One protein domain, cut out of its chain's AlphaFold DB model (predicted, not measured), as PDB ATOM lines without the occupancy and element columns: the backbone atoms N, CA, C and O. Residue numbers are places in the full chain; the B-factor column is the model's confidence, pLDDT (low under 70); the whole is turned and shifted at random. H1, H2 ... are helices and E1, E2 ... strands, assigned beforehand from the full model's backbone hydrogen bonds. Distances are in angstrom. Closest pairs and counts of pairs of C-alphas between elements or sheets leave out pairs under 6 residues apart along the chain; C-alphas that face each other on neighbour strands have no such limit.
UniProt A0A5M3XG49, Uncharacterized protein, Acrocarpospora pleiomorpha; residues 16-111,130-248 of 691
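AT A GLANCE: This is residues 16 to 111 and 130 to 248 of the 691 residues of an uncharacterized protein of Acrocarpospora pleiomorpha (UniProt A0A5M3XG49). Two lobes meet side by side: one gathers helices round the long helix H8, with the small hairpin of E5 and E6 packed on H2 and one end of H8, and the other is a sheet of four strands curled like part of a barrel. H3 lies between them, packed on H8 and grazing the sheet, while H4 lies off at the far end and touches no helix. The printed part has 215 residues, with eight named helices and six named strands in the order H1 H2 H3 E1 E2 E3 H4 E4 H5 H6 H7 H8 E5 E6; the class is mixed. Both sheets, E1 E2 E3 E4 and E5 E6, are antiparallel. The whole is compact, with a radius of gyration of the C-alphas of 17.7 A and spans of 52 by 39 by 34 A.

HOW THE PARTS SIT: Start at H1, residues 16 to 19, which touches residues 221 to 229 of the hub H8, residues 215 to 235; their closest C-alphas are Ile 18 and Ala 225, 4.7 A. H2, residues 26 to 43, touches H8 about perpendicular at 80 degrees, closest at C-alphas Thr 33 and Ile 232, 6.4 A. H3, residues 48 to 56, touches H8 at C-alphas Thr 48 and Asp 230, 5.6 A, the closest. E1, residues 89 to 93, and E2, residues 98 to 108, form a hairpin, with N 90 and O 101 at 2.9 A. E2 bends by 76 degrees at residue 104 and pairs with E3, residues 140 to 146, with N 107 and O 142 at 3.0 A. E4, residues 177 to 180, follows E3 in the sheet, with N 141 and O 179 at 2.8 A. H4, residues 158 to 167, is not on this sheet. H5, residues 188 to 193, touches H8 at a shallow tilt of 30 degrees, opposite ways, closest at C-alphas Val 189 and Val 222, 6.5 A. H6, residues 197 to 201, touches H5 only at the corner, and meets H7, residues 205 to 208, only through their link. H7 touches H8, closest at C-alphas Leu 205 and Gly 221, 7.3 A. E5, residues 239 to 242, and E6, residues 245 to 248, form a hairpin, with N 240 and O 247 at 2.8 A. Every O i to N i+4 pair is within hydrogen-bond range in H2, H3, H4, H5, H6 and H8; H1 and H7 are too short for one.

IN THESE COORDINATES: Find C-alpha 16 at (11.678, 12.228, -136.407), where H1 begins. H8 runs 30.6 A from C-alpha 215 at (29.268, 18.744, -141.985); H2 measures 25.6 A and E2 25.4 A. E6 ends at C-alpha 248, (16.883, 0.959, -113.707).

THE WHOLE: The farthest C-alphas, Asp 27 and Asp 134, are 55.2 A apart. Residues 112 to 129 are not printed; C-alphas 111 and 130 are 11.4 A apart. The links H3 to E1 and E3 to H4 are long. pLDDT is under 70 at 21 residues, among them 80 to 83 and 183 to 186.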
ATOM      1  N   GLU A  16      12.390  11.599-137.526       89.69
ATOM      2  CA  GLU A  16      11.678  12.228-136.407       89.69
ATOM      3  C   GLU A  16      12.558  12.325-135.152       89.69
ATOM      4  O   GLU A  16      12.513  13.325-134.440       89.69
ATOM      5  N   LEU A  17      13.422  11.331-134.911       90.88
ATOM      6  CA  LEU A  17      14.354  11.353-133.782       90.88
ATOM      7  C   LEU A  17      15.341  12.530-133.867       90.88
ATOM      8  O   LEU A  17      15.625  13.151-132.840       90.88
ATOM      9  N   ILE A  18      15.839  12.849-135.069       89.88
ATOM     10  CA  ILE A  18      16.735  14.000-135.291       89.88
ATOM     11  C   ILE A  18      15.984  15.338-135.302       89.88
ATOM     12  O   ILE A  18      16.584  16.357-134.991       89.88
ATOM     13  N   LEU A  19      14.683  15.352-135.613       83.69
ATOM     14  CA  LEU A  19      13.863  16.570-135.583       83.69
ATOM     15  C   LEU A  19      13.446  16.982-134.164       83.69
ATOM     16  O   LEU A  19      13.134  18.150-133.934       83.69
ATOM     17  N   GLY A  20      13.441  16.047-133.212       86.56
ATOM     18  CA  GLY A  20      13.171  16.328-131.805       86.56
ATOM     19  C   GLY A  20      12.123  15.405-131.190       86.56
ATOM     20  O   GLY A  20      11.330  14.773-131.881       86.56
ATOM     21  N   HIS A  21      12.060  15.384-129.857       92.12
ATOM     22  CA  HIS A  21      11.075  14.589-129.112       92.12
ATOM     23  C   HIS A  21       9.626  14.831-129.571       92.12
ATOM     24  O   HIS A  21       8.857  13.882-129.682       92.12
ATOM     25  N   ASP A  22       9.258  16.079-129.872       91.31
ATOM     26  CA  ASP A  22       7.886  16.438-130.254       91.31
ATOM     27  C   ASP A  22       7.521  16.021-131.689       91.31
ATOM     28  O   ASP A  22       6.344  16.022-132.048       91.31
ATOM     29  N   ALA A  23       8.511  15.645-132.506       88.94
ATOM     30  CA  ALA A  23       8.294  15.089-133.838       88.94
ATOM     31  C   ALA A  23       8.019  13.575-133.807       88.94
ATOM     32  O   ALA A  23       7.497  13.034-134.780       88.94
ATOM     33  N   LEU A  24       8.349  12.890-132.705       89.12
ATOM     34  CA  LEU A  24       8.135  11.451-132.571       89.12
ATOM     35  C   LEU A  24       6.651  11.128-132.380       89.12
ATOM     36  O   LEU A  24       5.974  11.669-131.503       89.12
ATOM     37  N   ALA A  25       6.161  10.157-133.144       91.19
ATOM     38  CA  ALA A  25       4.853   9.569-132.900       91.19
ATOM     39  C   ALA A  25       4.841   8.791-131.567       91.19
ATOM     40  O   ALA A  25       5.862   8.277-131.102       91.19
ATOM     41  N   ALA A  26       3.669   8.673-130.938       91.50
ATOM     42  CA  ALA A  26       3.543   8.051-129.617       91.50
ATOM     43  C   ALA A  26       4.039   6.589-129.580       91.50
ATOM     44  O   ALA A  26       4.601   6.149-128.577       91.50
ATOM     45  N   ASP A  27       3.863   5.841-130.671       91.81
ATOM     46  CA  ASP A  27       4.369   4.476-130.816       91.81
ATOM     47  C   ASP A  27       5.901   4.437-130.952       91.81
ATOM     48  O   ASP A  27       6.539   3.563-130.361       91.81
ATOM     49  N   GLN A  28       6.509   5.405-131.649       92.06
ATOM     50  CA  GLN A  28       7.967   5.546-131.731       92.06
ATOM     51  C   GLN A  28       8.565   5.851-130.353       92.06
ATOM     52  O   GLN A  28       9.511   5.177-129.941       92.06
ATOM     53  N   VAL A  29       7.973   6.794-129.606       95.25
ATOM     54  CA  VAL A  29       8.377   7.095-128.220       95.25
ATOM     55  C   VAL A  29       8.288   5.835-127.363       95.25
ATOM     56  O   VAL A  29       9.254   5.479-126.694       95.25
ATOM     57  N   GLN A  30       7.170   5.105-127.427       94.75
ATOM     58  CA  GLN A  30       6.984   3.888-126.639       94.75
ATOM     59  C   GLN A  30       8.028   2.809-126.964       94.75
ATOM     60  O   GLN A  30       8.563   2.179-126.050       94.75
ATOM     61  N   ARG A  31       8.336   2.597-128.251       95.12
ATOM     62  CA  ARG A  31       9.352   1.631-128.701       95.12
ATOM     63  C   ARG A  31      10.754   2.022-128.232       95.12
ATOM     64  O   ARG A  31      11.470   1.167-127.713       95.12
ATOM     65  N   LEU A  32      11.126   3.298-128.371       96.62
ATOM     66  CA  LEU A  32      12.404   3.835-127.897       96.62
ATOM     67  C   LEU A  32      12.535   3.702-126.378       96.62
ATOM     68  O   LEU A  32      13.535   3.170-125.902       96.62
ATOM     69  N   THR A  33      11.518   4.108-125.611       97.38
ATOM     70  CA  THR A  33      11.513   3.965-124.148       97.38
ATOM     71  C   THR A  33      11.678   2.506-123.732       97.38
ATOM     72  O   THR A  33      12.543   2.208-122.913       97.38
ATOM     73  N   ALA A  34      10.906   1.586-124.320       96.31
ATOM     74  CA  ALA A  34      10.985   0.166-123.981       96.31
ATOM     75  C   ALA A  34      12.368  -0.433-124.287       96.31
ATOM     76  O   ALA A  34      12.895  -1.205-123.486       96.31
ATOM     77  N   PHE A  35      12.971  -0.064-125.422       97.56
ATOM     78  CA  PHE A  35      14.325  -0.491-125.772       97.56
ATOM     79  C   PHE A  35      15.369   0.061-124.793       97.56
ATOM     80  O   PHE A  35      16.180  -0.704-124.281       97.56
ATOM     81  N   LEU A  36      15.331   1.361-124.488       97.81
ATOM     82  CA  LEU A  36      16.300   2.002-123.596       97.81
ATOM     83  C   LEU A  36      16.181   1.510-122.146       97.81
ATOM     84  O   LEU A  36      17.196   1.352-121.469       97.81
ATOM     85  N   GLU A  37      14.970   1.210-121.673       97.56
ATOM     86  CA  GLU A  37      14.755   0.568-120.372       97.56
ATOM     87  C   GLU A  37      15.359  -0.839-120.325       97.56
ATOM     88  O   GLU A  37      16.046  -1.186-119.361       97.56
ATOM     89  N   ALA A  38      15.151  -1.637-121.376       96.81
ATOM     90  CA  ALA A  38      15.731  -2.971-121.481       96.81
ATOM     91  C   ALA A  38      17.265  -2.926-121.604       96.81
ATOM     92  O   ALA A  38      17.958  -3.715-120.961       96.81
ATOM     93  N   LEU A  39      17.805  -1.964-122.356       96.12
ATOM     94  CA  LEU A  39      19.241  -1.721-122.468       96.12
ATOM     95  C   LEU A  39      19.856  -1.352-121.115       96.12
ATOM     96  O   LEU A  39      20.869  -1.929-120.727       96.12
ATOM     97  N   ALA A  40      19.234  -0.437-120.366       95.94
ATOM     98  CA  ALA A  40      19.685  -0.077-119.024       95.94
ATOM     99  C   ALA A  40      19.594  -1.266-118.054       95.94
ATOM    100  O   ALA A  40      20.457  -1.420-117.195       95.94
ATOM    101  N   ALA A  41      18.582  -2.127-118.190       94.25
ATOM    102  CA  ALA A  41      18.481  -3.355-117.405       94.25
ATOM    103  C   ALA A  41      19.600  -4.356-117.732       94.25
ATOM    104  O   ALA A  41      20.075  -5.042-116.831       94.25
ATOM    105  N   HIS A  42      20.041  -4.410-118.991       91.94
ATOM    106  CA  HIS A  42      21.128  -5.278-119.437       91.94
ATOM    107  C   HIS A  42      22.513  -4.746-119.031       91.94
ATOM    108  O   HIS A  42      23.324  -5.491-118.489       91.94
ATOM    109  N   ARG A  43      22.778  -3.449-119.244       89.56
ATOM    110  CA  ARG A  43      24.098  -2.820-119.021       89.56
ATOM    111  C   ARG A  43      24.257  -2.164-117.643       89.56
ATOM    112  O   ARG A  43      25.342  -1.730-117.270       89.56
ATOM    113  N   GLY A  44      23.188  -2.076-116.856       90.62
ATOM    114  CA  GLY A  44      23.170  -1.493-115.510       90.62
ATOM    115  C   GLY A  44      23.089   0.037-115.492       90.62
ATOM    116  O   GLY A  44      22.171   0.591-114.889       90.62
ATOM    117  N   VAL A  45      24.023   0.723-116.154       93.44
ATOM    118  CA  VAL A  45      24.013   2.185-116.330       93.44
ATOM    119  C   VAL A  45      24.268   2.511-117.790       93.44
ATOM    120  O   VAL A  45      25.172   1.951-118.402       93.44
ATOM    121  N   ILE A  46      23.504   3.457-118.327       96.19
ATOM    122  CA  ILE A  46      23.724   4.010-119.660       96.19
ATOM    123  C   ILE A  46      23.815   5.530-119.587       96.19
ATOM    124  O   ILE A  46      23.049   6.185-118.884       96.19
ATOM    125  N   HIS A  47      24.758   6.101-120.321       96.81
ATOM    126  CA  HIS A  47      24.830   7.529-120.595       96.81
ATOM    127  C   HIS A  47      24.035   7.860-121.866       96.81
ATOM    128  O   HIS A  47      23.876   7.006-122.741       96.81
ATOM    129  N   THR A  48      23.600   9.109-122.036       97.44
ATOM    130  CA  THR A  48      22.933   9.569-123.270       97.44
ATOM    131  C   THR A  48      23.744   9.242-124.535       97.44
ATOM    132  O   THR A  48      23.182   8.789-125.527       97.44
ATOM    133  N   ALA A  49      25.073   9.374-124.489       97.12
ATOM    134  CA  ALA A  49      25.961   9.006-125.602       97.12
ATOM    135  C   ALA A  49      25.980   7.490-125.896       97.12
ATOM    136  O   ALA A  49      25.941   7.075-127.048       97.12
ATOM    137  N   THR A  50      25.966   6.644-124.864       96.38
ATOM    138  CA  THR A  50      25.934   5.179-125.047       96.38
ATOM    139  C   THR A  50      24.550   4.707-125.507       96.38
ATOM    140  O   THR A  50      24.427   3.740-126.251       96.38
ATOM    141  N   ALA A  51      23.489   5.421-125.111       97.75
ATOM    142  CA  ALA A  51      22.143   5.221-125.645       97.75
ATOM    143  C   ALA A  51      22.072   5.610-127.129       97.75
ATOM    144  O   ALA A  51      21.477   4.879-127.919       97.75
ATOM    145  N   PHE A  52      22.724   6.713-127.516       97.56
ATOM    146  CA  PHE A  52      22.891   7.083-128.921       97.56
ATOM    147  C   PHE A  52      23.576   5.965-129.697       97.56
ATOM    148  O   PHE A  52      23.000   5.497-130.671       97.56
ATOM    149  N   ASN A  53      24.725   5.465-129.237       96.06
ATOM    150  CA  ASN A  53      25.412   4.360-129.907       96.06
ATOM    151  C   ASN A  53      24.517   3.129-130.058       96.06
ATOM    152  O   ASN A  53      24.456   2.545-131.136       96.06
ATOM    153  N   ALA A  54      23.786   2.758-129.004       96.00
ATOM    154  CA  ALA A  54      22.894   1.605-129.030       96.00
ATOM    155  C   ALA A  54      21.792   1.718-130.089       96.00
ATOM    156  O   ALA A  54      21.484   0.736-130.764       96.00
ATOM    157  N   VAL A  55      21.228   2.913-130.264       95.81
ATOM    158  CA  VAL A  55      20.198   3.183-131.275       95.81
ATOM    159  C   VAL A  55      20.811   3.357-132.673       95.81
ATOM    160  O   VAL A  55      20.248   2.871-133.650       95.81
ATOM    161  N   TYR A  56      21.972   4.010-132.773       94.56
ATOM    162  CA  TYR A  56      22.634   4.385-134.025       94.56
ATOM    163  C   TYR A  56      23.366   3.218-134.700       94.56
ATOM    164  O   TYR A  56      23.167   2.943-135.883       94.56
ATOM    165  N   PHE A  57      24.199   2.508-133.936       92.25
ATOM    166  CA  PHE A  57      25.000   1.373-134.401       92.25
ATOM    167  C   PHE A  57      24.304   0.018-134.212       92.25
ATOM    168  O   PHE A  57      24.835  -1.011-134.626       92.25
ATOM    169  N   GLY A  58      23.123   0.009-133.588       92.00
ATOM    170  CA  GLY A  58      22.302  -1.185-133.431       92.00
ATOM    171  C   GLY A  58      22.864  -2.170-132.408       92.00
ATOM    172  O   GLY A  58      23.439  -3.197-132.774       92.00
ATOM    173  N   TYR A  59      22.665  -1.872-131.123       93.56
ATOM    174  CA  TYR A  59      22.944  -2.809-130.035       93.56
ATOM    175  C   TYR A  59      21.817  -3.837-129.919       93.56
ATOM    176  O   TYR A  59      20.657  -3.485-129.705       93.56
ATOM    177  N   ASP A  60      22.167  -5.109-130.053       91.88
ATOM    178  CA  ASP A  60      21.242  -6.230-129.962       91.88
ATOM    179  C   ASP A  60      21.297  -6.824-128.548       91.88
ATOM    180  O   ASP A  60      22.351  -7.238-128.065       91.88
ATOM    181  N   LEU A  61      20.143  -6.837-127.873       92.06
ATOM    182  CA  LEU A  61      20.003  -7.298-126.489       92.06
ATOM    183  C   LEU A  61      20.091  -8.824-126.348       92.06
ATOM    184  O   LEU A  61      20.423  -9.305-125.267       92.06
ATOM    185  N   GLU A  62      19.769  -9.580-127.401       89.25
ATOM    186  CA  GLU A  62      19.885 -11.042-127.404       89.25
ATOM    187  C   GLU A  62      21.323 -11.468-127.702       89.25
ATOM    188  O   GLU A  62      21.847 -12.379-127.059       89.25
ATOM    189  N   TYR A  63      21.980 -10.784-128.641       86.31
ATOM    190  CA  TYR A  63      23.400 -10.991-128.929       86.31
ATOM    191  C   TYR A  63      24.312 -10.448-127.815       86.31
ATOM    192  O   TYR A  63      25.398 -10.984-127.603       86.31
ATOM    193  N   GLY A  64      23.874  -9.411-127.093       87.62
ATOM    194  CA  GLY A  64      24.650  -8.754-126.038       87.62
ATOM    195  C   GLY A  64      25.751  -7.846-126.586       87.62
ATOM    196  O   GLY A  64      26.838  -7.781-126.018       87.62
ATOM    197  N   GLY A  65      25.513  -7.180-127.718       90.50
ATOM    198  CA  GLY A  65      26.518  -6.332-128.354       90.50
ATOM    199  C   GLY A  65      26.038  -5.647-129.628       90.50
ATOM    200  O   GLY A  65      24.940  -5.909-130.122       90.50
ATOM    201  N   TYR A  66      26.877  -4.782-130.191       89.50
ATOM    202  CA  TYR A  66      26.611  -4.186-131.500       89.50
ATOM    203  C   TYR A  66      26.685  -5.231-132.621       89.50
ATOM    204  O   TYR A  66      27.679  -5.942-132.753       89.50
ATOM    205  N   VAL A  67      25.641  -5.300-133.451       76.44
ATOM    206  CA  VAL A  67      25.531  -6.257-134.577       76.44
ATOM    207  C   VAL A  67      25.586  -5.582-135.953       76.44
ATOM    208  O   VAL A  67      25.349  -6.228-136.976       76.44
ATOM    209  N   GLY A  68      25.840  -4.273-135.990       63.03
ATOM    210  CA  GLY A  68      25.678  -3.445-137.179       63.03
ATOM    211  C   GLY A  68      26.856  -3.390-138.142       63.03
ATOM    212  O   GLY A  68      28.015  -3.479-137.754       63.03
ATOM    213  N   GLY A  69      26.525  -3.154-139.415       62.72
ATOM    214  CA  GLY A  69      27.471  -2.898-140.504       62.72
ATOM    215  C   GLY A  69      28.299  -1.595-140.448       62.72
ATOM    216  O   GLY A  69      29.351  -1.583-141.079       62.72
ATOM    217  N   PRO A  70      27.917  -0.511-139.734       66.94
ATOM    218  CA  PRO A  70      28.742   0.703-139.659       66.94
ATOM    219  C   PRO A  70      29.997   0.580-138.786       66.94
ATOM    220  O   PRO A  70      30.859   1.460-138.831       66.94
ATOM    221  N   ILE A  71      30.073  -0.460-137.948       80.50
ATOM    222  CA  ILE A  71      31.196  -0.667-137.036       80.50
ATOM    223  C   ILE A  71      32.310  -1.415-137.758       80.50
ATOM    224  O   ILE A  71      32.140  -2.544-138.210       80.50
ATOM    225  N   ASP A  72      33.473  -0.779-137.782       82.25
ATOM    226  CA  ASP A  72      34.724  -1.346-138.253       82.25
ATOM    227  C   ASP A  72      35.786  -1.081-137.186       82.25
ATOM    228  O   ASP A  72      36.064   0.070-136.842       82.25
ATOM    229  N   PHE A  73      36.343  -2.149-136.617       82.94
ATOM    230  CA  PHE A  73      37.310  -2.054-135.524       82.94
ATOM    231  C   PHE A  73      38.618  -1.375-135.937       82.94
ATOM    232  O   PHE A  73      39.343  -0.880-135.070       82.94
ATOM    233  N   ASP A  74      38.927  -1.351-137.235       82.44
ATOM    234  CA  ASP A  74      40.109  -0.669-137.757       82.44
ATOM    235  C   ASP A  74      39.937   0.856-137.777       82.44
ATOM    236  O   ASP A  74      40.929   1.586-137.737       82.44
ATOM    237  N   ASP A  75      38.692   1.342-137.756       82.81
ATOM    238  CA  ASP A  75      38.371   2.769-137.690       82.81
ATOM    239  C   ASP A  75      38.365   3.307-136.245       82.81
ATOM    240  O   ASP A  75      38.247   4.517-136.041       82.81
ATOM    241  N   PHE A  76      38.486   2.447-135.226       86.88
ATOM    242  CA  PHE A  76      38.419   2.894-133.835       86.88
ATOM    243  C   PHE A  76      39.684   3.658-133.429       86.88
ATOM    244  O   PHE A  76      40.791   3.109-133.512       86.88
ATOM    245  N   PRO A  77      39.543   4.898-132.925       85.12
ATOM    246  CA  PRO A  77      40.684   5.675-132.479       85.12
ATOM    247  C   PRO A  77      41.366   5.010-131.280       85.12
ATOM    248  O   PRO A  77      40.728   4.387-130.421       85.12
ATOM    249  N   GLY A  78      42.689   5.172-131.220       82.44
ATOM    250  CA  GLY A  78      43.478   4.816-130.048       82.44
ATOM    251  C   GLY A  78      43.053   5.634-128.830       82.44
ATOM    252  O   GLY A  78      42.629   6.787-128.959       82.44
ATOM    253  N   VAL A  79      43.167   5.052-127.635       72.19
ATOM    254  CA  VAL A  79      42.871   5.794-126.409       72.19
ATOM    255  C   VAL A  79      44.008   6.761-126.076       72.19
ATOM    256  O   VAL A  79      44.986   6.397-125.425       72.19
ATOM    257  N   GLU A  80      43.843   8.011-126.490       68.00
ATOM    258  CA  GLU A  80      44.643   9.145-126.033       68.00
ATOM    259  C   GLU A  80      43.815  10.049-125.102       68.00
ATOM    260  O   GLU A  80      42.591  10.135-125.256       68.00
ATOM    261  N   PRO A  81      44.446  10.748-124.136       56.72
ATOM    262  CA  PRO A  81      43.754  11.589-123.150       56.72
ATOM    263  C   PRO A  81      42.773  12.615-123.749       56.72
ATOM    264  O   PRO A  81      41.748  12.912-123.141       56.72
ATOM    265  N   ALA A  82      43.033  13.107-124.967       53.94
ATOM    266  CA  ALA A  82      42.194  14.089-125.662       53.94
ATOM    267  C   ALA A  82      40.952  13.519-126.380       53.94
ATOM    268  O   ALA A  82      40.176  14.289-126.940       53.94
ATOM    269  N   MET A  83      40.763  12.193-126.397       64.25
ATOM    270  CA  MET A  83      39.991  11.526-127.458       64.25
ATOM    271  C   MET A  83      38.894  10.572-126.970       64.25
ATOM    272  O   MET A  83      38.272   9.899-127.787       64.25
ATOM    273  N   ALA A  84      38.643  10.486-125.662       80.94
ATOM    274  CA  ALA A  84      37.763   9.462-125.089       80.94
ATOM    275  C   ALA A  84      36.641  10.048-124.205       80.94
ATOM    276  O   ALA A  84      36.646   9.825-122.990       80.94
ATOM    277  N   PRO A  85      35.684  10.815-124.769       91.19
ATOM    278  CA  PRO A  85      34.460  11.163-124.050       91.19
ATOM    279  C   PRO A  85      33.613   9.912-123.776       91.19
ATOM    280  O   PRO A  85      33.805   8.852-124.377       91.19
ATOM    281  N   VAL A  86      32.628  10.033-122.886       93.56
ATOM    282  CA  VAL A  86      31.639   8.966-122.670       93.56
ATOM    283  C   VAL A  86      30.893   8.669-123.976       93.56
ATOM    284  O   VAL A  86      30.429   9.586-124.648       93.56
ATOM    285  N   GLY A  87      30.761   7.389-124.321       94.12
ATOM    286  CA  GLY A  87      30.252   6.896-125.602       94.12
ATOM    287  C   GLY A  87      31.340   6.655-126.652       94.12
ATOM    288  O   GLY A  87      31.041   6.102-127.706       94.12
ATOM    289  N   ALA A  88      32.599   7.025-126.416       93.38
ATOM    290  CA  ALA A  88      33.656   6.738-127.381       93.38
ATOM    291  C   ALA A  88      33.863   5.222-127.551       93.38
ATOM    292  O   ALA A  88      34.026   4.500-126.563       93.38
ATOM    293  N   LEU A  89      33.886   4.756-128.803       92.19
ATOM    294  CA  LEU A  89      34.286   3.399-129.175       92.19
ATOM    295  C   LEU A  89      35.785   3.424-129.464       92.19
ATOM    296  O   LEU A  89      36.242   4.095-130.388       92.19
ATOM    297  N   VAL A  90      36.571   2.756-128.633       89.88
ATOM    298  CA  VAL A  90      38.018   2.966-128.598       89.88
ATOM    299  C   VAL A  90      38.798   1.673-128.720       89.88
ATOM    300  O   VAL A  90      38.335   0.590-128.352       89.88
ATOM    301  N   LYS A  91      40.030   1.822-129.200       88.00
ATOM    302  CA  LYS A  91      41.036   0.774-129.283       88.00
ATOM    303  C   LYS A  91      42.145   1.033-128.265       88.00
ATOM    304  O   LYS A  91      42.753   2.099-128.233       88.00
ATOM    305  N   LEU A  92      42.436   0.035-127.441       84.12
ATOM    306  CA  LEU A  92      43.512   0.051-126.460       84.12
ATOM    307  C   LEU A  92      44.638  -0.887-126.900       84.12
ATOM    308  O   LEU A  92      44.441  -2.099-127.042       84.12
ATOM    309  N   ASP A  93      45.843  -0.345-127.045       79.19
ATOM    310  CA  ASP A  93      47.021  -1.133-127.394       79.19
ATOM    311  C   ASP A  93      47.514  -1.942-126.183       79.19
ATOM    312  O   ASP A  93      48.186  -1.449-125.278       79.19
ATOM    313  N   ALA A  94      47.163  -3.231-126.162       71.94
ATOM    314  CA  ALA A  94      47.403  -4.139-125.040       71.94
ATOM    315  C   ALA A  94      48.318  -5.322-125.414       71.94
ATOM    316  O   ALA A  94      48.041  -6.484-125.077       71.94
ATOM    317  N   GLY A  95      49.421  -5.035-126.112       70.19
ATOM    318  CA  GLY A  95      50.425  -6.022-126.518       70.19
ATOM    319  C   GLY A  95      50.154  -6.618-127.902       70.19
ATOM    320  O   GLY A  95      50.071  -5.884-128.875       70.19
ATOM    321  N   SER A  96      50.061  -7.950-128.006       64.69
ATOM    322  CA  SER A  96      50.005  -8.663-129.297       64.69
ATOM    323  C   SER A  96      48.671  -8.556-130.043       64.69
ATOM    324  O   SER A  96      48.598  -8.944-131.202       64.69
ATOM    325  N   ALA A  97      47.620  -8.074-129.382       73.75
ATOM    326  CA  ALA A  97      46.332  -7.779-129.996       73.75
ATOM    327  C   ALA A  97      45.720  -6.552-129.304       73.75
ATOM    328  O   ALA A  97      45.918  -6.391-128.094       73.75
ATOM    329  N   PRO A  98      44.964  -5.706-130.008       80.12
ATOM    330  CA  PRO A  98      44.222  -4.634-129.362       80.12
ATOM    331  C   PRO A  98      43.118  -5.169-128.440       80.12
ATOM    332  O   PRO A  98      42.699  -6.326-128.549       80.12
ATOM    333  N   LEU A  99      42.679  -4.329-127.505       84.62
ATOM    334  CA  LEU A  99      41.384  -4.464-126.839       84.62
ATOM    335  C   LEU A  99      40.459  -3.378-127.366       84.62
ATOM    336  O   LEU A  99      40.906  -2.261-127.605       84.62
ATOM    337  N   TYR A 100      39.181  -3.697-127.489       87.06
ATOM    338  CA  TYR A 100      38.164  -2.741-127.895       87.06
ATOM    339  C   TYR A 100      37.212  -2.524-126.735       87.06
ATOM    340  O   TYR A 100      36.879  -3.474-126.028       87.06
ATOM    341  N   GLY A 101      36.797  -1.283-126.521       89.81
ATOM    342  CA  GLY A 101      35.827  -0.972-125.483       89.81
ATOM    343  C   GLY A 101      34.990   0.245-125.827       89.81
ATOM    344  O   GLY A 101      35.390   1.080-126.635       89.81
ATOM    345  N   GLU A 102      33.833   0.345-125.189       93.38
ATOM    346  CA  GLU A 102      33.040   1.570-125.159       93.38
ATOM    347  C   GLU A 102      33.262   2.286-123.824       93.38
ATOM    348  O   GLU A 102      33.164   1.669-122.761       93.38
ATOM    349  N   VAL A 103      33.547   3.587-123.850       93.81
ATOM    350  CA  VAL A 103      33.641   4.391-122.625       93.81
ATOM    351  C   VAL A 103      32.240   4.581-122.050       93.81
ATOM    352  O   VAL A 103      31.435   5.332-122.592       93.81
ATOM    353  N   LEU A 104      31.941   3.937-120.925       93.19
ATOM    354  CA  LEU A 104      30.623   4.020-120.295       93.19
ATOM    355  C   LEU A 104      30.501   5.132-119.269       93.19
ATOM    356  O   LEU A 104      29.418   5.676-119.064       93.19
ATOM    357  N   TYR A 105      31.594   5.432-118.583       93.56
ATOM    358  CA  TYR A 105      31.597   6.389-117.493       93.56
ATOM    359  C   TYR A 105      32.960   7.063-117.397       93.56
ATOM    360  O   TYR A 105      33.996   6.435-117.643       93.56
ATOM    361  N   LYS A 106      32.933   8.346-117.048       92.19
ATOM    362  CA  LYS A 106      34.105   9.201-116.947       92.19
ATOM    363  C   LYS A 106      33.963  10.112-115.735       92.19
ATOM    364  O   LYS A 106      32.887  10.647-115.491       92.19
ATOM    365  N   GLU A 107      35.046  10.289-114.994       92.38
ATOM    366  CA  GLU A 107      35.122  11.242-113.885       92.38
ATOM    367  C   GLU A 107      36.533  11.812-113.748       92.38
ATOM    368  O   GLU A 107      37.506  11.200-114.195       92.38
ATOM    369  N   GLY A 108      36.651  12.955-113.078       91.62
ATOM    370  CA  GLY A 108      37.949  13.489-112.687       91.62
ATOM    371  C   GLY A 108      38.585  12.630-111.593       91.62
ATOM    372  O   GLY A 108      37.924  12.197-110.651       91.62
ATOM    373  N   ALA A 109      39.880  12.376-111.711       91.31
ATOM    374  CA  ALA A 109      40.672  11.552-110.807       91.31
ATOM    375  C   ALA A 109      41.927  12.298-110.335       91.31
ATOM    376  O   ALA A 109      43.015  11.721-110.284       91.31
ATOM    377  N   HIS A 110      41.781  13.589-110.011       91.75
ATOM    378  CA  HIS A 110      42.906  14.421-109.594       91.75
ATOM    379  C   HIS A 110      43.682  13.765-108.432       91.75
ATOM    380  O   HIS A 110      43.059  13.359-107.447       91.75
ATOM    381  N   PRO A 111      45.031  13.737-108.456       90.50
ATOM    382  CA  PRO A 111      45.849  13.147-107.384       90.50
ATOM    383  C   PRO A 111      45.647  13.744-105.979       90.50
ATOM    384  O   PRO A 111      46.149  13.207-104.996       90.50
ATOM    385  N   THR A 130      42.598  21.612-114.386       80.94
ATOM    386  CA  THR A 130      43.273  22.465-113.391       80.94
ATOM    387  C   THR A 130      44.326  21.670-112.612       80.94
ATOM    388  O   THR A 130      43.975  20.730-111.908       80.94
ATOM    389  N   ALA A 131      45.606  22.057-112.713       77.44
ATOM    390  CA  ALA A 131      46.734  21.388-112.037       77.44
ATOM    391  C   ALA A 131      46.792  21.638-110.515       77.44
ATOM    392  O   ALA A 131      47.449  20.914-109.772       77.44
ATOM    393  N   GLY A 132      46.097  22.672-110.037       79.31
ATOM    394  CA  GLY A 132      46.091  23.034-108.625       79.31
ATOM    395  C   GLY A 132      47.395  23.678-108.134       79.31
ATOM    396  O   GLY A 132      48.226  24.109-108.932       79.31
ATOM    397  N   PRO A 133      47.568  23.792-106.805       81.44
ATOM    398  CA  PRO A 133      48.719  24.448-106.186       81.44
ATOM    399  C   PRO A 133      50.001  23.604-106.222       81.44
ATOM    400  O   PRO A 133      51.085  24.153-106.033       81.44
ATOM    401  N   ASP A 134      49.892  22.289-106.437       80.00
ATOM    402  CA  ASP A 134      51.040  21.407-106.632       80.00
ATOM    403  C   ASP A 134      51.265  21.178-108.137       80.00
ATOM    404  O   ASP A 134      50.552  20.379-108.744       80.00
ATOM    405  N   PRO A 135      52.263  21.830-108.759       69.62
ATOM    406  CA  PRO A 135      52.514  21.699-110.191       69.62
ATOM    407  C   PRO A 135      52.965  20.288-110.609       69.62
ATOM    408  O   PRO A 135      52.992  19.997-111.803       69.62
ATOM    409  N   ALA A 136      53.329  19.411-109.663       71.69
ATOM    410  CA  ALA A 136      53.657  18.015-109.949       71.69
ATOM    411  C   ALA A 136      52.411  17.112-110.066       71.69
ATOM    412  O   ALA A 136      52.504  16.009-110.611       71.69
ATOM    413  N   ALA A 137      51.250  17.563-109.582       77.75
ATOM    414  CA  ALA A 137      49.996  16.826-109.649       77.75
ATOM    415  C   ALA A 137      49.266  17.138-110.963       77.75
ATOM    416  O   ALA A 137      48.401  18.008-111.029       77.75
ATOM    417  N   ALA A 138      49.617  16.417-112.030       81.88
ATOM    418  CA  ALA A 138      48.901  16.548-113.293       81.88
ATOM    419  C   ALA A 138      47.415  16.149-113.123       81.88
ATOM    420  O   ALA A 138      47.129  15.139-112.469       81.88
ATOM    421  N   PRO A 139      46.469  16.896-113.719       86.81
ATOM    422  CA  PRO A 139      45.064  16.514-113.757       86.81
ATOM    423  C   PRO A 139      44.892  15.186-114.493       86.81
ATOM    424  O   PRO A 139      45.465  14.993-115.567       86.81
ATOM    425  N   MET A 140      44.091  14.289-113.921       88.44
ATOM    426  CA  MET A 140      43.817  12.973-114.493       88.44
ATOM    427  C   MET A 140      42.314  12.735-114.589       88.44
ATOM    428  O   MET A 140      41.561  13.173-113.721       88.44
ATOM    429  N   ASP A 141      41.906  11.964-115.590       89.75
ATOM    430  CA  ASP A 141      40.565  11.424-115.768       89.75
ATOM    431  C   ASP A 141      40.584   9.908-115.542       89.75
ATOM    432  O   ASP A 141      41.533   9.208-115.912       89.75
ATOM    433  N   ARG A 142      39.502   9.389-114.964       91.25
ATOM    434  CA  ARG A 142      39.223   7.960-114.835       91.25
ATOM    435  C   ARG A 142      38.125   7.570-115.811       91.25
ATOM    436  O   ARG A 142      37.027   8.114-115.763       91.25
ATOM    437  N   LEU A 143      38.415   6.575-116.641       92.50
ATOM    438  CA  LEU A 143      37.509   6.016-117.636       92.50
ATOM    439  C   LEU A 143      37.157   4.573-117.271       92.50
ATOM    440  O   LEU A 143      38.028   3.756-116.956       92.50
ATOM    441  N   ILE A 144      35.870   4.253-117.348       92.56
ATOM    442  CA  ILE A 144      35.335   2.905-117.170       92.56
ATOM    443  C   ILE A 144      34.929   2.429-118.560       92.56
ATOM    444  O   ILE A 144      34.023   2.997-119.173       92.56
ATOM    445  N   LEU A 145      35.617   1.399-119.052       90.19
ATOM    446  CA  LEU A 145      35.354   0.808-120.357       90.19
ATOM    447  C   LEU A 145      34.496  -0.447-120.205       90.19
ATOM    448  O   LEU A 145      34.738  -1.272-119.322       90.19
ATOM    449  N   ASP A 146      33.540  -0.602-121.112       90.62
ATOM    450  CA  ASP A 146      32.852  -1.859-121.364       90.62
ATOM    451  C   ASP A 146      33.551  -2.606-122.497       90.62
ATOM    452  O   ASP A 146      33.436  -2.238-123.667       90.62
ATOM    453  N   PHE A 147      34.306  -3.637-122.127       86.62
ATOM    454  CA  PHE A 147      35.009  -4.512-123.065       86.62
ATOM    455  C   PHE A 147      34.091  -5.570-123.697       86.62
ATOM    456  O   PHE A 147      34.517  -6.262-124.621       86.62
ATOM    457  N   ASP A 148      32.846  -5.685-123.229       86.81
ATOM    458  CA  ASP A 148      31.858  -6.652-123.711       86.81
ATOM    459  C   ASP A 148      30.844  -6.020-124.677       86.81
ATOM    460  O   ASP A 148      30.002  -6.715-125.244       86.81
ATOM    461  N   ALA A 149      30.963  -4.716-124.955       88.75
ATOM    462  CA  ALA A 149      30.028  -3.955-125.787       88.75
ATOM    463  C   ALA A 149      29.854  -4.495-127.228       88.75
ATOM    464  O   ALA A 149      28.872  -4.175-127.898       88.75
ATOM    465  N   PHE A 150      30.784  -5.320-127.716       86.12
ATOM    466  CA  PHE A 150      30.802  -5.859-129.084       86.12
ATOM    467  C   PHE A 150      30.394  -7.341-129.176       86.12
ATOM    468  O   PHE A 150      30.481  -7.957-130.241       86.12
ATOM    469  N   GLY A 151      29.919  -7.906-128.065       81.50
ATOM    470  CA  GLY A 151      29.373  -9.252-127.991       81.50
ATOM    471  C   GLY A 151      30.413 -10.385-127.943       81.50
ATOM    472  O   GLY A 151      31.628 -10.155-127.972       81.50
ATOM    473  N   PRO A 152      29.941 -11.647-127.899       70.50
ATOM    474  CA  PRO A 152      30.729 -12.801-127.451       70.50
ATOM    475  C   PRO A 152      31.971 -13.127-128.293       70.50
ATOM    476  O   PRO A 152      32.893 -13.774-127.802       70.50
ATOM    477  N   GLY A 153      32.003 -12.713-129.564       62.59
ATOM    478  CA  GLY A 153      33.133 -12.955-130.471       62.59
ATOM    479  C   GLY A 153      34.329 -12.020-130.266       62.59
ATOM    480  O   GLY A 153      35.406 -12.291-130.793       62.59
ATOM    481  N   VAL A 154      34.144 -10.930-129.515       70.56
ATOM    482  CA  VAL A 154      35.145  -9.871-129.289       70.56
ATOM    483  C   VAL A 154      35.454  -9.697-127.791       70.56
ATOM    484  O   VAL A 154      36.430  -9.035-127.433       70.56
ATOM    485  N   THR A 155      34.683 -10.353-126.917       67.44
ATOM    486  CA  THR A 155      34.875 -10.379-125.461       67.44
ATOM    487  C   THR A 155      36.298 -10.766-125.058       67.44
ATOM    488  O   THR A 155      36.898 -11.736-125.533       67.44
ATOM    489  N   VAL A 156      36.844 -10.004-124.111       68.56
ATOM    490  CA  VAL A 156      38.196 -10.191-123.592       68.56
ATOM    491  C   VAL A 156      38.183 -11.228-122.472       68.56
ATOM    492  O   VAL A 156      37.524 -11.042-121.456       68.56
ATOM    493  N   ALA A 157      38.981 -12.292-122.610       70.31
ATOM    494  CA  ALA A 157      39.132 -13.297-121.557       70.31
ATOM    495  C   ALA A 157      39.534 -12.663-120.208       70.31
ATOM    496  O   ALA A 157      40.464 -11.846-120.151       70.31
ATOM    497  N   CYS A 158      38.873 -13.062-119.116       72.19
ATOM    498  CA  CYS A 158      39.082 -12.493-117.781       72.19
ATOM    499  C   CYS A 158      40.554 -12.559-117.340       72.19
ATOM    500  O   CYS A 158      41.089 -11.583-116.818       72.19
ATOM    501  N   GLU A 159      41.262 -13.646-117.658       74.19
ATOM    502  CA  GLU A 159      42.680 -13.827-117.324       74.19
ATOM    503  C   GLU A 159      43.583 -12.822-118.055       74.19
ATOM    504  O   GLU A 159      44.685 -12.490-117.607       74.19
ATOM    505  N   ARG A 160      43.158 -12.334-119.225       76.69
ATOM    506  CA  ARG A 160      43.879 -11.292-119.962       76.69
ATOM    507  C   ARG A 160      43.685  -9.928-119.301       76.69
ATOM    508  O   ARG A 160      44.682  -9.227-119.124       76.69
ATOM    509  N   LEU A 161      42.460  -9.585-118.902       76.12
ATOM    510  CA  LEU A 161      42.180  -8.353-118.153       76.12
ATOM    511  C   LEU A 161      42.909  -8.348-116.806       76.12
ATOM    512  O   LEU A 161      43.565  -7.362-116.467       76.12
ATOM    513  N   ASP A 162      42.909  -9.471-116.087       76.88
ATOM    514  CA  ASP A 162      43.631  -9.599-114.821       76.88
ATOM    515  C   ASP A 162      45.135  -9.406-114.993       76.88
ATOM    516  O   ASP A 162      45.753  -8.676-114.218       76.88
ATOM    517  N   ARG A 163      45.742  -9.965-116.045       75.50
ATOM    518  CA  ARG A 163      47.162  -9.717-116.341       75.50
ATOM    519  C   ARG A 163      47.463  -8.241-116.609       75.50
ATOM    520  O   ARG A 163      48.531  -7.773-116.218       75.50
ATOM    521  N   LEU A 164      46.562  -7.508-117.263       75.69
ATOM    522  CA  LEU A 164      46.741  -6.073-117.513       75.69
ATOM    523  C   LEU A 164      46.630  -5.252-116.224       75.69
ATOM    524  O   LEU A 164      47.486  -4.398-115.993       75.69
ATOM    525  N   ARG A 165      45.667  -5.580-115.353       79.12
ATOM    526  CA  ARG A 165      45.527  -4.987-114.010       79.12
ATOM    527  C   ARG A 165      46.793  -5.194-113.172       79.12
ATOM    528  O   ARG A 165      47.326  -4.247-112.609       79.12
ATOM    529  N   HIS A 166      47.333  -6.416-113.149       73.81
ATOM    530  CA  HIS A 166      48.543  -6.741-112.377       73.81
ATOM    531  C   HIS A 166      49.807  -6.037-112.888       73.81
ATOM    532  O   HIS A 166      50.732  -5.806-112.115       73.81
ATOM    533  N   ARG A 167      49.870  -5.698-114.183       71.00
ATOM    534  CA  ARG A 167      51.001  -4.951-114.756       71.00
ATOM    535  C   ARG A 167      50.950  -3.452-114.447       71.00
ATOM    536  O   ARG A 167      51.982  -2.806-114.594       71.00
ATOM    537  N   GLY A 168      49.788  -2.907-114.067       61.72
ATOM    538  CA  GLY A 168      49.616  -1.536-113.563       61.72
ATOM    539  C   GLY A 168      50.026  -0.404-114.514       61.72
ATOM    540  O   GLY A 168      50.191   0.727-114.075       61.72
ATOM    541  N   ARG A 169      50.246  -0.693-115.804       64.62
ATOM    542  CA  ARG A 169      50.725   0.294-116.792       64.62
ATOM    543  C   ARG A 169      49.613   1.069-117.493       64.62
ATOM    544  O   ARG A 169      49.895   2.108-118.068       64.62
ATOM    545  N   VAL A 170      48.402   0.519-117.519       69.94
ATOM    546  CA  VAL A 170      47.294   1.029-118.343       69.94
ATOM    547  C   VAL A 170      45.992   1.008-117.550       69.94
ATOM    548  O   VAL A 170      45.301   2.011-117.476       69.94
ATOM    549  N   LEU A 171      45.685  -0.114-116.898       82.62
ATOM    550  CA  LEU A 171      44.526  -0.231-116.018       82.62
ATOM    551  C   LEU A 171      44.954  -0.157-114.552       82.62
ATOM    552  O   LEU A 171      45.993  -0.711-114.181       82.62
ATOM    553  N   ASP A 172      44.133   0.483-113.728       84.06
ATOM    554  CA  ASP A 172      44.289   0.481-112.282       84.06
ATOM    555  C   ASP A 172      43.858  -0.862-111.661       84.06
ATOM    556  O   ASP A 172      43.462  -1.814-112.343       84.06
ATOM    557  N   GLN A 173      43.919  -0.946-110.330       80.44
ATOM    558  CA  GLN A 173      43.579  -2.163-109.589       80.44
ATOM    559  C   GLN A 173      42.116  -2.624-109.737       80.44
ATOM    560  O   GLN A 173      41.811  -3.765-109.390       80.44
ATOM    561  N   PHE A 174      41.224  -1.762-110.231       84.06
ATOM    562  CA  PHE A 174      39.811  -2.052-110.482       84.06
ATOM    563  C   PHE A 174      39.525  -2.304-111.972       84.06
ATOM    564  O   PHE A 174      38.429  -2.722-112.342       84.06
ATOM    565  N   GLY A 175      40.525  -2.134-112.841       83.81
ATOM    566  CA  GLY A 175      40.355  -2.247-114.286       83.81
ATOM    567  C   GLY A 175      39.908  -0.947-114.951       83.81
ATOM    568  O   GLY A 175      39.424  -1.005-116.076       83.81
ATOM    569  N   HIS A 176      40.048   0.195-114.279       89.12
ATOM    570  CA  HIS A 176      39.751   1.514-114.832       89.12
ATOM    571  C   HIS A 176      40.985   2.099-115.507       89.12
ATOM    572  O   HIS A 176      42.110   1.898-115.051       89.12
ATOM    573  N   LEU A 177      40.777   2.850-116.579       89.19
ATOM    574  CA  LEU A 177      41.848   3.521-117.298       89.19
ATOM    575  C   LEU A 177      42.050   4.923-116.712       89.19
ATOM    576  O   LEU A 177      41.085   5.673-116.580       89.19
ATOM    577  N   ILE A 178      43.286   5.262-116.341       87.88
ATOM    578  CA  ILE A 178      43.650   6.577-115.795       87.88
ATOM    579  C   ILE A 178      44.520   7.299-116.819       87.88
ATOM    580  O   ILE A 178      45.600   6.814-117.156       87.88
ATOM    581  N   LEU A 179      44.054   8.443-117.315       86.69
ATOM    582  CA  LEU A 179      44.733   9.230-118.347       86.69
ATOM    583  C   LEU A 179      44.864  10.685-117.904       86.69
ATOM    584  O   LEU A 179      44.066  11.122-117.082       86.69
ATOM    585  N   PRO A 180      45.820  11.453-118.447       86.62
ATOM    586  CA  PRO A 180      45.814  12.904-118.289       86.62
ATOM    587  C   PRO A 180      44.466  13.509-118.706       86.62
ATOM    588  O   PRO A 180      43.883  13.084-119.702       86.62
ATOM    589  N   SER A 181      43.960  14.496-117.969       81.56
ATOM    590  CA  SER A 181      42.738  15.197-118.377       81.56
ATOM    591  C   SER A 181      42.994  16.046-119.624       81.56
ATOM    592  O   SER A 181      44.058  16.651-119.772       81.56
ATOM    593  N   ALA A 182      41.989  16.147-120.488       72.69
ATOM    594  CA  ALA A 182      41.996  17.039-121.644       72.69
ATOM    595  C   ALA A 182      41.021  18.217-121.455       72.69
ATOM    596  O   ALA A 182      40.006  18.052-120.777       72.69
ATOM    597  N   PRO A 183      41.289  19.391-122.062       62.50
ATOM    598  CA  PRO A 183      40.453  20.583-121.885       62.50
ATOM    599  C   PRO A 183      38.994  20.373-122.335       62.50
ATOM    600  O   PRO A 183      38.067  20.804-121.654       62.50
ATOM    601  N   ASP A 184      38.772  19.608-123.405       63.81
ATOM    602  CA  ASP A 184      37.440  19.287-123.945       63.81
ATOM    603  C   ASP A 184      36.981  17.872-123.565       63.81
ATOM    604  O   ASP A 184      36.700  17.009-124.399       63.81
ATOM    605  N   HIS A 185      36.972  17.620-122.264       60.81
ATOM    606  CA  HIS A 185      36.797  16.310-121.652       60.81
ATOM    607  C   HIS A 185      35.519  15.525-122.031       60.81
ATOM    608  O   HIS A 185      35.576  14.302-121.926       60.81
ATOM    609  N   ASP A 186      34.423  16.150-122.486       67.31
ATOM    610  CA  ASP A 186      33.112  15.478-122.652       67.31
ATOM    611  C   ASP A 186      32.359  15.779-123.971       67.31
ATOM    612  O   ASP A 186      31.156  15.514-124.089       67.31
ATOM    613  N   ASP A 187      33.038  16.296-125.002       85.44
ATOM    614  CA  ASP A 187      32.391  16.597-126.290       85.44
ATOM    615  C   ASP A 187      32.276  15.360-127.201       85.44
ATOM    616  O   ASP A 187      33.068  15.129-128.120       85.44
ATOM    617  N   PHE A 188      31.257  14.542-126.931       92.00
ATOM    618  CA  PHE A 188      30.931  13.360-127.734       92.00
ATOM    619  C   PHE A 188      30.557  13.696-129.187       92.00
ATOM    620  O   PHE A 188      30.845  12.907-130.088       92.00
ATOM    621  N   VAL A 189      29.960  14.868-129.438       92.31
ATOM    622  CA  VAL A 189      29.595  15.298-130.796       92.31
ATOM    623  C   VAL A 189      30.862  15.515-131.612       92.31
ATOM    624  O   VAL A 189      31.013  14.916-132.672       92.31
ATOM    625  N   ARG A 190      31.814  16.280-131.074       89.12
ATOM    626  CA  ARG A 190      33.102  16.527-131.729       89.12
ATOM    627  C   ARG A 190      33.937  15.263-131.903       89.12
ATOM    628  O   ARG A 190      34.654  15.121-132.891       89.12
ATOM    629  N   TYR A 191      33.842  14.323-130.963       90.31
ATOM    630  CA  TYR A 191      34.448  13.004-131.131       90.31
ATOM    631  C   TYR A 191      33.868  12.260-132.348       90.31
ATOM    632  O   TYR A 191      34.627  11.720-133.154       90.31
ATOM    633  N   LEU A 192      32.542  12.264-132.517       90.94
ATOM    634  CA  LEU A 192      31.883  11.624-133.657       90.94
ATOM    635  C   LEU A 192      32.139  12.344-134.981       90.94
ATOM    636  O   LEU A 192      32.274  11.670-135.995       90.94
ATOM    637  N   THR A 193      32.218  13.676-135.002       89.25
ATOM    638  CA  THR A 193      32.446  14.445-136.239       89.25
ATOM    639  C   THR A 193      33.921  14.585-136.612       89.25
ATOM    640  O   THR A 193      34.224  14.907-137.756       89.25
ATOM    641  N   GLY A 194      34.850  14.295-135.698       88.88
ATOM    642  CA  GLY A 194      36.285  14.268-135.973       88.88
ATOM    643  C   GLY A 194      36.855  12.845-135.943       88.88
ATOM    644  O   GLY A 194      36.810  12.145-136.957       88.88
ATOM    645  N   PRO A 195      37.409  12.388-134.807       87.75
ATOM    646  CA  PRO A 195      38.103  11.102-134.707       87.75
ATOM    647  C   PRO A 195      37.311   9.874-135.168       87.75
ATOM    648  O   PRO A 195      37.880   8.985-135.794       87.75
ATOM    649  N   ALA A 196      36.011   9.823-134.870       88.50
ATOM    650  CA  ALA A 196      35.129   8.708-135.213       88.50
ATOM    651  C   ALA A 196      34.230   8.998-136.432       88.50
ATOM    652  O   ALA A 196      33.248   8.287-136.672       88.50
ATOM    653  N   ARG A 197      34.583  10.004-137.250       88.75
ATOM    654  CA  ARG A 197      33.788  10.459-138.407       88.75
ATOM    655  C   ARG A 197      33.463   9.345-139.395       88.75
ATOM    656  O   ARG A 197      32.362   9.300-139.937       88.75
ATOM    657  N   ARG A 198      34.393   8.412-139.611       86.56
ATOM    658  CA  ARG A 198      34.187   7.270-140.518       86.56
ATOM    659  C   ARG A 198      33.051   6.362-140.047       86.56
ATOM    660  O   ARG A 198      32.189   6.011-140.850       86.56
ATOM    661  N   SER A 199      33.002   6.049-138.752       86.38
ATOM    662  CA  SER A 199      31.915   5.262-138.159       86.38
ATOM    663  C   SER A 199      30.585   6.014-138.209       86.38
ATOM    664  O   SER A 199      29.556   5.412-138.512       86.38
ATOM    665  N   LEU A 200      30.599   7.334-137.982       88.88
ATOM    666  CA  LEU A 200      29.401   8.166-138.111       88.88
ATOM    667  C   LEU A 200      28.836   8.095-139.538       88.88
ATOM    668  O   LEU A 200      27.654   7.816-139.705       88.88
ATOM    669  N   ILE A 201      29.665   8.265-140.568       85.94
ATOM    670  CA  ILE A 201      29.202   8.338-141.966       85.94
ATOM    671  C   ILE A 201      28.698   6.999-142.507       85.94
ATOM    672  O   ILE A 201      27.814   6.961-143.357       85.94
ATOM    673  N   ARG A 202      29.213   5.880-141.999       83.06
ATOM    674  CA  ARG A 202      28.705   4.550-142.366       83.06
ATOM    675  C   ARG A 202      27.350   4.227-141.723       83.06
ATOM    676  O   ARG A 202      26.740   3.211-142.050       83.06
ATOM    677  N   GLY A 203      26.912   5.034-140.756       84.75
ATOM    678  CA  GLY A 203      25.659   4.840-140.034       84.75
ATOM    679  C   GLY A 203      24.431   5.420-140.747       84.75
ATOM    680  O   GLY A 203      24.511   5.852-141.894       84.75
ATOM    681  N   PRO A 204      23.264   5.414-140.083       86.00
ATOM    682  CA  PRO A 204      22.012   5.846-140.699       86.00
ATOM    683  C   PRO A 204      21.877   7.362-140.903       86.00
ATOM    684  O   PRO A 204      21.081   7.758-141.745       86.00
ATOM    685  N   LEU A 205      22.609   8.221-140.177       87.62
ATOM    686  CA  LEU A 205      22.372   9.674-140.216       87.62
ATOM    687  C   LEU A 205      22.529  10.278-141.625       87.62
ATOM    688  O   LEU A 205      21.605  10.970-142.045       87.62
ATOM    689  N   PRO A 206      23.592   9.987-142.399       85.06
ATOM    690  CA  PRO A 206      23.718  10.474-143.778       85.06
ATOM    691  C   PRO A 206      22.547  10.125-144.699       85.06
ATOM    692  O   PRO A 206      22.279  10.861-145.644       85.06
ATOM    693  N   LEU A 207      21.840   9.021-144.427       79.75
ATOM    694  CA  LEU A 207      20.677   8.582-145.206       79.75
ATOM    695  C   LEU A 207      19.421   9.421-144.921       79.75
ATOM    696  O   LEU A 207      18.467   9.362-145.691       79.75
ATOM    697  N   LEU A 208      19.409  10.152-143.804       82.44
ATOM    698  CA  LEU A 208      18.277  10.951-143.332       82.44
ATOM    699  C   LEU A 208      18.423  12.443-143.655       82.44
ATOM    700  O   LEU A 208      17.472  13.200-143.475       82.44
ATOM    701  N   LEU A 209      19.608  12.867-144.096       79.19
ATOM    702  CA  LEU A 209      19.893  14.255-144.439       79.19
ATOM    703  C   LEU A 209      19.549  14.544-145.906       79.19
ATOM    704  O   LEU A 209      19.655  13.673-146.774       79.19
ATOM    705  N   SER A 210      19.159  15.790-146.194       74.25
ATOM    706  CA  SER A 210      18.892  16.258-147.560       74.25
ATOM    707  C   SER A 210      20.136  16.132-148.440       74.25
ATOM    708  O   SER A 210      21.238  16.020-147.921       74.25
ATOM    709  N   HIS A 211      19.982  16.139-149.767       65.50
ATOM    710  CA  HIS A 211      21.083  15.965-150.735       65.50
ATOM    711  C   HIS A 211      22.180  17.053-150.702       65.50
ATOM    712  O   HIS A 211      23.295  16.807-151.150       65.50
ATOM    713  N   ASP A 212      21.862  18.229-150.174       69.44
ATOM    714  CA  ASP A 212      22.705  19.424-150.062       69.44
ATOM    715  C   ASP A 212      23.337  19.595-148.672       69.44
ATOM    716  O   ASP A 212      24.184  20.463-148.500       69.44
ATOM    717  N   ALA A 213      22.965  18.747-147.707       73.06
ATOM    718  CA  ALA A 213      23.493  18.780-146.346       73.06
ATOM    719  C   ALA A 213      25.027  18.658-146.257       73.06
ATOM    720  O   ALA A 213      25.644  17.882-147.003       73.06
ATOM    721  N   ASP A 214      25.605  19.377-145.298       76.88
ATOM    722  CA  ASP A 214      27.047  19.487-145.061       76.88
ATOM    723  C   ASP A 214      27.487  18.915-143.688       76.88
ATOM    724  O   ASP A 214      26.750  18.189-143.011       76.88
ATOM    725  N   ASP A 215      28.731  19.192-143.279       76.81
ATOM    726  CA  ASP A 215      29.268  18.744-141.985       76.81
ATOM    727  C   ASP A 215      28.578  19.425-140.783       76.81
ATOM    728  O   ASP A 215      28.480  18.819-139.711       76.81
ATOM    729  N   ALA A 216      28.061  20.648-140.944       80.12
ATOM    730  CA  ALA A 216      27.314  21.332-139.893       80.12
ATOM    731  C   ALA A 216      25.942  20.676-139.680       80.12
ATOM    732  O   ALA A 216      25.494  20.546-138.537       80.12
ATOM    733  N   ASP A 217      25.309  20.185-140.747       81.25
ATOM    734  CA  ASP A 217      24.070  19.407-140.653       81.25
ATOM    735  C   ASP A 217      24.286  18.041-139.986       81.25
ATOM    736  O   ASP A 217      23.451  17.602-139.188       81.25
ATOM    737  N   LEU A 218      25.425  17.381-140.240       80.94
ATOM    738  CA  LEU A 218      25.815  16.169-139.507       80.94
ATOM    739  C   LEU A 218      25.953  16.454-138.006       80.94
ATOM    740  O   LEU A 218      25.394  15.724-137.184       80.94
ATOM    741  N   GLU A 219      26.659  17.523-137.638       87.25
ATOM    742  CA  GLU A 219      26.831  17.926-136.240       87.25
ATOM    743  C   GLU A 219      25.485  18.243-135.566       87.25
ATOM    744  O   GLU A 219      25.198  17.759-134.463       87.25
ATOM    745  N   ALA A 220      24.630  19.009-136.248       85.19
ATOM    746  CA  ALA A 220      23.295  19.359-135.779       85.19
ATOM    747  C   ALA A 220      22.399  18.120-135.617       85.19
ATOM    748  O   ALA A 220      21.684  18.008-134.617       85.19
ATOM    749  N   GLY A 221      22.475  17.165-136.548       86.88
ATOM    750  CA  GLY A 221      21.749  15.897-136.488       86.88
ATOM    751  C   GLY A 221      22.152  15.044-135.284       86.88
ATOM    752  O   GLY A 221      21.285  14.570-134.545       86.88
ATOM    753  N   VAL A 222      23.458  14.904-135.017       93.25
ATOM    754  CA  VAL A 222      23.962  14.188-133.829       93.25
ATOM    755  C   VAL A 222      23.519  14.891-132.542       93.25
ATOM    756  O   VAL A 222      23.004  14.242-131.627       93.25
ATOM    757  N   ARG A 223      23.676  16.218-132.463       93.56
ATOM    758  CA  ARG A 223      23.278  17.008-131.287       93.56
ATOM    759  C   ARG A 223      21.784  16.867-130.996       93.56
ATOM    760  O   ARG A 223      21.412  16.636-129.844       93.56
ATOM    761  N   SER A 224      20.945  16.953-132.023       90.56
ATOM    762  CA  SER A 224      19.490  16.844-131.883       90.56
ATOM    763  C   SER A 224      19.069  15.432-131.470       90.56
ATOM    764  O   SER A 224      18.279  15.275-130.542       90.56
ATOM    765  N   ALA A 225      19.683  14.392-132.046       95.06
ATOM    766  CA  ALA A 225      19.466  13.009-131.621       95.06
ATOM    767  C   ALA A 225      19.814  12.787-130.138       95.06
ATOM    768  O   ALA A 225      19.038  12.172-129.402       95.06
ATOM    769  N   LEU A 226      20.953  13.317-129.674       97.19
ATOM    770  CA  LEU A 226      21.352  13.242-128.265       97.19
ATOM    771  C   LEU A 226      20.341  13.942-127.352       97.19
ATOM    772  O   LEU A 226      19.984  13.390-126.314       97.19
ATOM    773  N   GLN A 227      19.851  15.125-127.732       96.31
ATOM    774  CA  GLN A 227      18.838  15.859-126.965       96.31
ATOM    775  C   GLN A 227      17.507  15.098-126.890       96.31
ATOM    776  O   GLN A 227      16.921  14.987-125.811       96.31
ATOM    777  N   THR A 228      17.050  14.523-128.005       97.56
ATOM    778  CA  THR A 228      15.837  13.695-128.051       97.56
ATOM    779  C   THR A 228      15.970  12.469-127.150       97.56
ATOM    780  O   THR A 228      15.099  12.215-126.319       97.56
ATOM    781  N   LEU A 229      17.077  11.729-127.256       98.25
ATOM    782  CA  LEU A 229      17.332  10.553-126.420       98.25
ATOM    783  C   LEU A 229      17.458  10.919-124.939       98.25
ATOM    784  O   LEU A 229      16.913  10.213-124.090       98.25
ATOM    785  N   ASP A 230      18.108  12.040-124.619       97.62
ATOM    786  CA  ASP A 230      18.183  12.543-123.249       97.62
ATOM    787  C   ASP A 230      16.784  12.800-122.683       97.62
ATOM    788  O   ASP A 230      16.476  12.383-121.564       97.62
ATOM    789  N   LYS A 231      15.898  13.406-123.482       97.50
ATOM    790  CA  LYS A 231      14.512  13.657-123.089       97.50
ATOM    791  C   LYS A 231      13.733  12.362-122.863       97.50
ATOM    792  O   LYS A 231      13.037  12.248-121.854       97.50
ATOM    793  N   ILE A 232      13.887  11.369-123.739       97.81
ATOM    794  CA  ILE A 232      13.241  10.055-123.585       97.81
ATOM    795  C   ILE A 232      13.726   9.362-122.307       97.81
ATOM    796  O   ILE A 232      12.908   8.904-121.512       97.81
ATOM    797  N   LEU A 233      15.039   9.340-122.052       98.06
ATOM    798  CA  LEU A 233      15.613   8.779-120.823       98.06
ATOM    799  C   LEU A 233      15.126   9.513-119.565       98.06
ATOM    800  O   LEU A 233      14.988   8.902-118.509       98.06
ATOM    801  N   GLN A 234      14.877  10.827-119.651       96.44
ATOM    802  CA  GLN A 234      14.322  11.625-118.550       96.44
ATOM    803  C   GLN A 234      12.871  11.254-118.229       96.44
ATOM    804  O   GLN A 234      12.489  11.259-117.059       96.44
ATOM    805  N   LEU A 235      12.067  10.969-119.253       96.56
ATOM    806  CA  LEU A 235      10.639  10.673-119.117       96.56
ATOM    807  C   LEU A 235      10.343   9.179-118.904       96.56
ATOM    808  O   LEU A 235       9.217   8.834-118.547       96.56
ATOM    809  N   ALA A 236      11.330   8.302-119.097       97.31
ATOM    810  CA  ALA A 236      11.190   6.858-118.939       97.31
ATOM    811  C   ALA A 236      10.834   6.472-117.483       97.31
ATOM    812  O   ALA A 236      11.642   6.682-116.571       97.31
ATOM    813  N   PRO A 237       9.649   5.885-117.227       96.25
ATOM    814  CA  PRO A 237       9.165   5.629-115.869       96.25
ATOM    815  C   PRO A 237       9.956   4.539-115.127       96.25
ATOM    816  O   PRO A 237      10.021   4.552-113.893       96.25
ATOM    817  N   GLY A 238      10.556   3.595-115.855       96.88
ATOM    818  CA  GLY A 238      11.381   2.524-115.305       96.88
ATOM    819  C   GLY A 238      12.791   2.965-114.913       96.88
ATOM    820  O   GLY A 238      13.500   2.201-114.249       96.88
ATOM    821  N   LEU A 239      13.203   4.186-115.270       98.12
ATOM    822  CA  LEU A 239      14.559   4.685-115.055       98.12
ATOM    823  C   LEU A 239      14.632   5.735-113.941       98.12
ATOM    824  O   LEU A 239      13.686   6.448-113.609       98.12
ATOM    825  N   ARG A 240      15.810   5.812-113.332       97.25
ATOM    826  CA  ARG A 240      16.262   6.901-112.465       97.25
ATOM    827  C   ARG A 240      17.469   7.552-113.129       97.25
ATOM    828  O   ARG A 240      18.110   6.945-113.984       97.25
ATOM    829  N   ARG A 241      17.769   8.789-112.727       94.81
ATOM    830  CA  ARG A 241      18.855   9.566-113.318       94.81
ATOM    831  C   ARG A 241      19.799  10.152-112.292       94.81
ATOM    832  O   ARG A 241      19.365  10.672-111.264       94.81
ATOM    833  N   TRP A 242      21.070  10.134-112.663       94.81
ATOM    834  CA  TRP A 242      22.119  10.959-112.096       94.81
ATOM    835  C   TRP A 242      22.774  11.714-113.250       94.81
ATOM    836  O   TRP A 242      23.475  11.117-114.064       94.81
ATOM    837  N   GLN A 243      22.500  13.014-113.370       91.19
ATOM    838  CA  GLN A 243      22.945  13.812-114.518       91.19
ATOM    839  C   GLN A 243      22.515  13.166-115.861       91.19
ATOM    840  O   GLN A 243      21.336  12.848-116.075       91.19
ATOM    841  N   ARG A 244      23.470  12.944-116.770       93.69
ATOM    842  CA  ARG A 244      23.283  12.289-118.076       93.69
ATOM    843  C   ARG A 244      23.273  10.755-118.021       93.69
ATOM    844  O   ARG A 244      23.127  10.110-119.054       93.69
ATOM    845  N   TYR A 245      23.410  10.172-116.833       96.44
ATOM    846  CA  TYR A 245      23.358   8.730-116.626       96.44
ATOM    847  C   TYR A 245      21.957   8.293-116.212       96.44
ATOM    848  O   TYR A 245      21.363   8.853-115.285       96.44
ATOM    849  N   ALA A 246      21.449   7.266-116.881       97.94
ATOM    850  CA  ALA A 246      20.197   6.602-116.580       97.94
ATOM    851  C   ALA A 246      20.454   5.151-116.154       97.94
ATOM    852  O   ALA A 246      21.338   4.473-116.676       97.94
ATOM    853  N   PHE A 247      19.674   4.678-115.189       97.88
ATOM    854  CA  PHE A 247      19.777   3.319-114.658       97.88
ATOM    855  C   PHE A 247      18.410   2.820-114.172       97.88
ATOM    856  O   PHE A 247      17.543   3.636-113.839       97.88
ATOM    857  N   PRO A 248      18.177   1.496-114.105       97.94
ATOM    858  CA  PRO A 248      16.883   0.959-113.707       97.94
ATOM    859  C   PRO A 248      16.524   1.333-112.270       97.94
ATOM    860  O   PRO A 248      17.292   1.107-111.330       97.94
TER     861      PRO A 248